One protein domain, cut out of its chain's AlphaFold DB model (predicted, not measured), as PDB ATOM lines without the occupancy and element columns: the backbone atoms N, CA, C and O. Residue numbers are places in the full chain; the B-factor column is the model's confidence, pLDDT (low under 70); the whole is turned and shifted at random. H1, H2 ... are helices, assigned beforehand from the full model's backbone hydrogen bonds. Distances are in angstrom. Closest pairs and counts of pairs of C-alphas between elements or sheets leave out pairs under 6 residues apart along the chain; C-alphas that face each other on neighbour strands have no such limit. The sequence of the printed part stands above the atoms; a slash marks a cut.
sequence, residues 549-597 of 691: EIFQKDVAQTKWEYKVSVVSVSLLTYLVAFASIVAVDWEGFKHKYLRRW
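Overview. This is residues 549 to 597 of the 691 residues of an uncharacterized protein of fungal sp. No.14919 (UniProt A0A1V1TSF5). One long, straight helix, H1, makes most of the length, and a short helix, H2, turns off its far end to form a corner, so that the two make an L with a long and a short limb. At the other end of H1 an unnamed stretch, residues 549 to 557, curves off toward the side opposite to H2, and there is no packed core. The printed part has 49 residues with two named helices, H1 then H2, and no named strand; the class is all helix, with 39 residues in the helices. The whole is extended, with a radius of gyration of the C-alphas of 18.6 A, and the C-alphas span 54 by 20 by 6 A.

Arrangement. The longest helix is H1, residues 558 to 584, and H2, residues 586 to 597, follows it after a tight link of 1 residue, Asp 585. Their lines stand about perpendicular, at 87 degrees. The two helices are close but not clearly touching, with 1 pair of C-alphas within 8 A. Their closest C-alphas, those of Val 582 and Phe 589, are 6.9 A apart, while the centres of the helices are 25.5 A apart. In H1 and H2 every O i to N i+4 pair is within hydrogen-bond range. Residues 549 to 580, of which 558 to 580 belong to H1, stand free, and so do residues 591 to 597 of H2.

Along the chain. H1 runs from Thr 558, C-alpha at (58.127, 41.154, 42.930), to Val 584, C-alpha at (31.249, 46.503, 16.195), a length of 38.3 A. H2 begins at Trp 586 and ends at Trp 597, C-alpha at (19.359, 30.366, 21.240), 15.6 A from first to last C-alpha.

Size, cuts and confidence. The two C-alphas farthest apart, those of Lys 553 and Arg 595, are 54.7 A apart. The printed part has no cut. The mean pLDDT of the printed part is 76.7, and it is under 70 at residues 549 to 559 and at residue 562.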
ATOM      1  N   GLU A 549      64.151  50.663  35.278       64.69
ATOM      2  CA  GLU A 549      65.016  50.452  36.462       64.69
ATOM      3  C   GLU A 549      64.352  50.752  37.824       64.69
ATOM      4  O   GLU A 549      64.772  50.234  38.860       64.69
ATOM      5  N   ILE A 550      63.277  51.545  37.818       63.00
ATOM      6  CA  ILE A 550      62.473  51.957  38.978       63.00
ATOM      7  C   ILE A 550      61.952  50.746  39.786       63.00
ATOM      8  O   ILE A 550      61.774  50.852  41.000       63.00
ATOM      9  N   PHE A 551      61.751  49.586  39.146       60.28
ATOM     10  CA  PHE A 551      61.176  48.383  39.766       60.28
ATOM     11  C   PHE A 551      62.192  47.301  40.193       60.28
ATOM     12  O   PHE A 551      61.781  46.242  40.662       60.28
ATOM     13  N   GLN A 552      63.510  47.531  40.104       59.34
ATOM     14  CA  GLN A 552      64.524  46.493  40.392       59.34
ATOM     15  C   GLN A 552      64.758  46.146  41.886       59.34
ATOM     16  O   GLN A 552      65.708  45.428  42.207       59.34
ATOM     17  N   LYS A 553      63.925  46.608  42.829       54.75
ATOM     18  CA  LYS A 553      64.084  46.270  44.260       54.75
ATOM     19  C   LYS A 553      63.381  44.950  44.629       54.75
ATOM     20  O   LYS A 553      62.210  44.748  44.327       54.75
ATOM     21  N   ASP A 554      64.138  44.071  45.290       60.41
ATOM     22  CA  ASP A 554      63.756  42.756  45.838       60.41
ATOM     23  C   ASP A 554      63.070  41.754  44.886       60.41
ATOM     24  O   ASP A 554      61.916  41.352  45.053       60.41
ATOM     25  N   VAL A 555      63.888  41.237  43.960       58.03
ATOM     26  CA  VAL A 555      63.628  40.200  42.929       58.03
ATOM     27  C   VAL A 555      62.830  38.964  43.405       58.03
ATOM     28  O   VAL A 555      62.240  38.247  42.591       58.03
ATOM     29  N   ALA A 556      62.820  38.664  44.706       59.31
ATOM     30  CA  ALA A 556      62.074  37.538  45.269       59.31
ATOM     31  C   ALA A 556      60.580  37.847  45.478       59.31
ATOM     32  O   ALA A 556      59.742  36.992  45.186       59.31
ATOM     33  N   GLN A 557      60.240  39.053  45.946       60.81
ATOM     34  CA  GLN A 557      58.868  39.425  46.311       60.81
ATOM     35  C   GLN A 557      58.078  39.934  45.095       60.81
ATOM     36  O   GLN A 557      56.928  39.535  44.892       60.81
ATOM     37  N   THR A 558      58.730  40.675  44.190       62.22
ATOM     38  CA  THR A 558      58.127  41.154  42.930       62.22
ATOM     39  C   THR A 558      57.652  40.024  42.008       62.22
ATOM     40  O   THR A 558      56.756  40.243  41.200       62.22
ATOM     41  N   LYS A 559      58.179  38.793  42.114       67.56
ATOM     42  CA  LYS A 559      57.800  37.667  41.228       67.56
ATOM     43  C   LYS A 559      56.325  37.258  41.301       67.56
ATOM     44  O   LYS A 559      55.791  36.764  40.304       67.56
ATOM     45  N   TRP A 560      55.673  37.411  42.455       72.94
ATOM     46  CA  TRP A 560      54.248  37.084  42.590       72.94
ATOM     47  C   TRP A 560      53.369  38.209  42.040       72.94
ATOM     48  O   TRP A 560      52.489  37.961  41.216       72.94
ATOM     49  N   GLU A 561      53.678  39.450  42.409       72.31
ATOM     50  CA  GLU A 561      53.000  40.653  41.917       72.31
ATOM     51  C   GLU A 561      53.153  40.801  40.395       72.31
ATOM     52  O   GLU A 561      52.183  41.120  39.708       72.31
ATOM     53  N   TYR A 562      54.313  40.433  39.842       69.25
ATOM     54  CA  TYR A 562      54.562  40.274  38.407       69.25
ATOM     55  C   TYR A 562      53.565  39.307  37.758       69.25
ATOM     56  O   TYR A 562      52.875  39.669  36.809       69.25
ATOM     57  N   LYS A 563      53.430  38.080  38.282       77.25
ATOM     58  CA  LYS A 563      52.475  37.101  37.734       77.25
ATOM     59  C   LYS A 563      51.038  37.621  37.775       77.25
ATOM     60  O   LYS A 563      50.315  37.463  36.795       77.25
ATOM     61  N   VAL A 564      50.628  38.239  38.883       82.00
ATOM     62  CA  VAL A 564      49.258  38.749  39.054       82.00
ATOM     63  C   VAL A 564      48.983  39.941  38.131       82.00
ATOM     64  O   VAL A 564      47.949  39.957  37.467       82.00
ATOM     65  N   SER A 565      49.899  40.905  38.032       76.56
ATOM     66  CA  SER A 565      49.759  42.082  37.161       76.56
ATOM     67  C   SER A 565      49.796  41.724  35.673       76.56
ATOM     68  O   SER A 565      48.915  42.164  34.934       76.56
ATOM     69  N   VAL A 566      50.727  40.862  35.239       78.25
ATOM     70  CA  VAL A 566      50.794  40.355  33.855       78.25
ATOM     71  C   VAL A 566      49.478  39.691  33.454       78.25
ATOM     72  O   VAL A 566      48.922  40.009  32.400       78.25
ATOM     73  N   VAL A 567      48.959  38.790  34.296       82.50
ATOM     74  CA  VAL A 567      47.692  38.096  34.029       82.50
ATOM     75  C   VAL A 567      46.522  39.077  34.051       82.50
ATOM     76  O   VAL A 567      45.736  39.075  33.112       82.50
ATOM     77  N   SER A 568      46.423  39.942  35.065       83.56
ATOM     78  CA  SER A 568      45.307  40.883  35.235       83.56
ATOM     79  C   SER A 568      45.196  41.883  34.080       83.56
ATOM     80  O   SER A 568      44.130  42.005  33.476       83.56
ATOM     81  N   VAL A 569      46.300  42.545  33.707       81.94
ATOM     82  CA  VAL A 569      46.310  43.522  32.604       81.94
ATOM     83  C   VAL A 569      46.004  42.834  31.275       81.94
ATOM     84  O   VAL A 569      45.164  43.327  30.527       81.94
ATOM     85  N   SER A 570      46.584  41.657  31.008       79.69
ATOM     86  CA  SER A 570      46.276  40.896  29.787       79.69
ATOM     87  C   SER A 570      44.795  40.502  29.721       79.69
ATOM     88  O   SER A 570      44.150  40.684  28.690       79.69
ATOM     89  N   LEU A 571      44.223  40.009  30.827       85.12
ATOM     90  CA  LEU A 571      42.822  39.583  30.891       85.12
ATOM     91  C   LEU A 571      41.859  40.766  30.722       85.12
ATOM     92  O   LEU A 571      40.865  40.648  30.007       85.12
ATOM     93  N   LEU A 572      42.179  41.917  31.323       85.75
ATOM     94  CA  LEU A 572      41.419  43.155  31.165       85.75
ATOM     95  C   LEU A 572      41.470  43.660  29.718       85.75
ATOM     96  O   LEU A 572      40.424  43.980  29.155       85.75
ATOM     97  N   THR A 573      42.647  43.698  29.084       84.06
ATOM     98  CA  THR A 573      42.747  44.164  27.694       84.06
ATOM     99  C   THR A 573      42.053  43.212  26.720       84.06
ATOM    100  O   THR A 573      41.403  43.678  25.788       84.06
ATOM    101  N   TYR A 574      42.090  41.897  26.957       85.56
ATOM    102  CA  TYR A 574      41.329  40.932  26.154       85.56
ATOM    103  C   TYR A 574      39.814  41.038  26.374       85.56
ATOM    104  O   TYR A 574      39.063  40.908  25.409       85.56
ATOM    105  N   LEU A 575      39.349  41.341  27.592       85.88
ATOM    106  CA  LEU A 575      37.934  41.638  27.857       85.88
ATOM    107  C   LEU A 575      37.468  42.909  27.138       85.88
ATOM    108  O   LEU A 575      36.415  42.890  26.504       85.88
ATOM    109  N   VAL A 576      38.257  43.989  27.189       84.62
ATOM    110  CA  VAL A 576      37.956  45.239  26.473       84.62
ATOM    111  C   VAL A 576      37.945  45.001  24.963       84.62
ATOM    112  O   VAL A 576      36.969  45.354  24.309       84.62
ATOM    113  N   ALA A 577      38.958  44.328  24.410       81.31
ATOM    114  CA  ALA A 577      39.007  44.006  22.986       81.31
ATOM    115  C   ALA A 577      37.827  43.122  22.541       81.31
ATOM    116  O   ALA A 577      37.222  43.380  21.500       81.31
ATOM    117  N   PHE A 578      37.452  42.116  23.338       84.00
ATOM    118  CA  PHE A 578      36.279  41.284  23.067       84.00
ATOM    119  C   PHE A 578      34.983  42.105  23.090       84.00
ATOM    120  O   PHE A 578      34.165  41.979  22.179       84.00
ATOM    121  N   ALA A 579      34.816  42.992  24.077       82.44
ATOM    122  CA  ALA A 579      33.673  43.900  24.149       82.44
ATOM    123  C   ALA A 579      33.618  44.856  22.942       82.44
ATOM    124  O   ALA A 579      32.548  45.034  22.365       82.44
ATOM    125  N   SER A 580      34.757  45.403  22.501       77.69
ATOM    126  CA  SER A 580      34.843  46.236  21.294       77.69
ATOM    127  C   SER A 580      34.475  45.466  20.021       77.69
ATOM    128  O   SER A 580      33.715  45.980  19.205       77.69
ATOM    129  N   ILE A 581      34.940  44.221  19.856       80.44
ATOM    130  CA  ILE A 581      34.574  43.371  18.708       80.44
ATOM    131  C   ILE A 581      33.067  43.069  18.708       80.44
ATOM    132  O   ILE A 581      32.415  43.181  17.670       80.44
ATOM    133  N   VAL A 582      32.496  42.734  19.871       81.00
ATOM    134  CA  VAL A 582      31.053  42.478  20.027       81.00
ATOM    135  C   VAL A 582      30.218  43.741  19.786       81.00
ATOM    136  O   VAL A 582      29.127  43.639  19.231       81.00
ATOM    137  N   ALA A 583      30.719  44.924  20.151       80.81
ATOM    138  CA  ALA A 583      30.057  46.196  19.871       80.81
ATOM    139  C   ALA A 583      30.053  46.541  18.368       80.81
ATOM    140  O   ALA A 583      29.055  47.056  17.869       80.81
ATOM    141  N   VAL A 584      31.135  46.232  17.641       79.69
ATOM    142  CA  VAL A 584      31.249  46.503  16.195       79.69
ATOM    143  C   VAL A 584      30.410  45.532  15.349       79.69
ATOM    144  O   VAL A 584      29.712  45.982  14.446       79.69
ATOM    145  N   ASP A 585      30.408  44.225  15.648       81.50
ATOM    146  CA  ASP A 585      29.559  43.221  14.962       81.50
ATOM    147  C   ASP A 585      28.260  42.923  15.743       81.50
ATOM    148  O   ASP A 585      27.806  41.781  15.809       81.50
ATOM    149  N   TRP A 586      27.644  43.929  16.379       82.88
ATOM    150  CA  TRP A 586      26.473  43.703  17.240       82.88
ATOM    151  C   TRP A 586      25.291  43.075  16.485       82.88
ATOM    152  O   TRP A 586      24.652  42.154  16.991       82.88
ATOM    153  N   GLU A 587      25.028  43.507  15.247       81.06
ATOM    154  CA  GLU A 587      23.967  42.953  14.392       81.06
ATOM    155  C   GLU A 587      24.255  41.495  13.970       81.06
ATOM    156  O   GLU A 587      23.395  40.617  14.126       81.06
ATOM    157  N   GLY A 588      25.476  41.187  13.514       79.38
ATOM    158  CA  GLY A 588      25.864  39.826  13.128       79.38
ATOM    159  C   GLY A 588      25.953  38.872  14.322       79.38
ATOM    160  O   GLY A 588      25.529  37.711  14.230       79.38
ATOM    161  N   PHE A 589      26.426  39.361  15.472       80.31
ATOM    162  CA  PHE A 589      26.422  38.630  16.734       80.31
ATOM    163  C   PHE A 589      24.993  38.348  17.203       80.31
ATOM    164  O   PHE A 589      24.668  37.195  17.475       80.31
ATOM    165  N   LYS A 590      24.106  39.350  17.212       85.81
ATOM    166  CA  LYS A 590      22.682  39.224  17.564       85.81
ATOM    167  C   LYS A 590      21.976  38.171  16.709       85.81
ATOM    168  O   LYS A 590      21.307  37.303  17.266       85.81
ATOM    169  N   HIS A 591      22.173  38.152  15.389       82.44
ATOM    170  CA  HIS A 591      21.609  37.100  14.531       82.44
ATOM    171  C   HIS A 591      22.183  35.700  14.815       82.44
ATOM    172  O   HIS A 591      21.413  34.742  14.943       82.44
ATOM    173  N   LYS A 592      23.506  35.551  14.978       84.56
ATOM    174  CA  LYS A 592      24.122  34.256  15.338       84.56
ATOM    175  C   LYS A 592      23.659  33.771  16.716       84.56
ATOM    176  O   LYS A 592      23.349  32.589  16.874       84.56
ATOM    177  N   TYR A 593      23.572  34.670  17.692       84.38
ATOM    178  CA  TYR A 593      23.155  34.389  19.062       84.38
ATOM    179  C   TYR A 593      21.679  33.990  19.118       84.38
ATOM    180  O   TYR A 593      21.367  32.929  19.649       84.38
ATOM    181  N   LEU A 594      20.781  34.751  18.479       85.25
ATOM    182  CA  LEU A 594      19.356  34.416  18.378       85.25
ATOM    183  C   LEU A 594      19.127  33.069  17.673       85.25
ATOM    184  O   LEU A 594      18.338  32.260  18.158       85.25
ATOM    185  N   ARG A 595      19.856  32.771  16.587       82.75
ATOM    186  CA  ARG A 595      19.759  31.470  15.897       82.75
ATOM    187  C   ARG A 595      20.264  30.316  16.771       82.75
ATOM    188  O   ARG A 595      19.635  29.259  16.822       82.75
ATOM    189  N   ARG A 596      21.364  30.515  17.507       83.44
ATOM    190  CA  ARG A 596      21.906  29.526  18.459       83.44
ATOM    191  C   ARG A 596      20.963  29.315  19.651       83.44
ATOM    192  O   ARG A 596      20.759  28.176  20.059       83.44
ATOM    193  N   TRP A 597      20.336  30.381  20.146       80.56
ATOM    194  CA  TRP A 597      19.359  30.366  21.240       80.56
ATOM    195  C   TRP A 597      18.031  29.712  20.831       80.56
ATOM    196  O   TRP A 597      17.457  28.950  21.608       80.56
TER     197      TRP A 597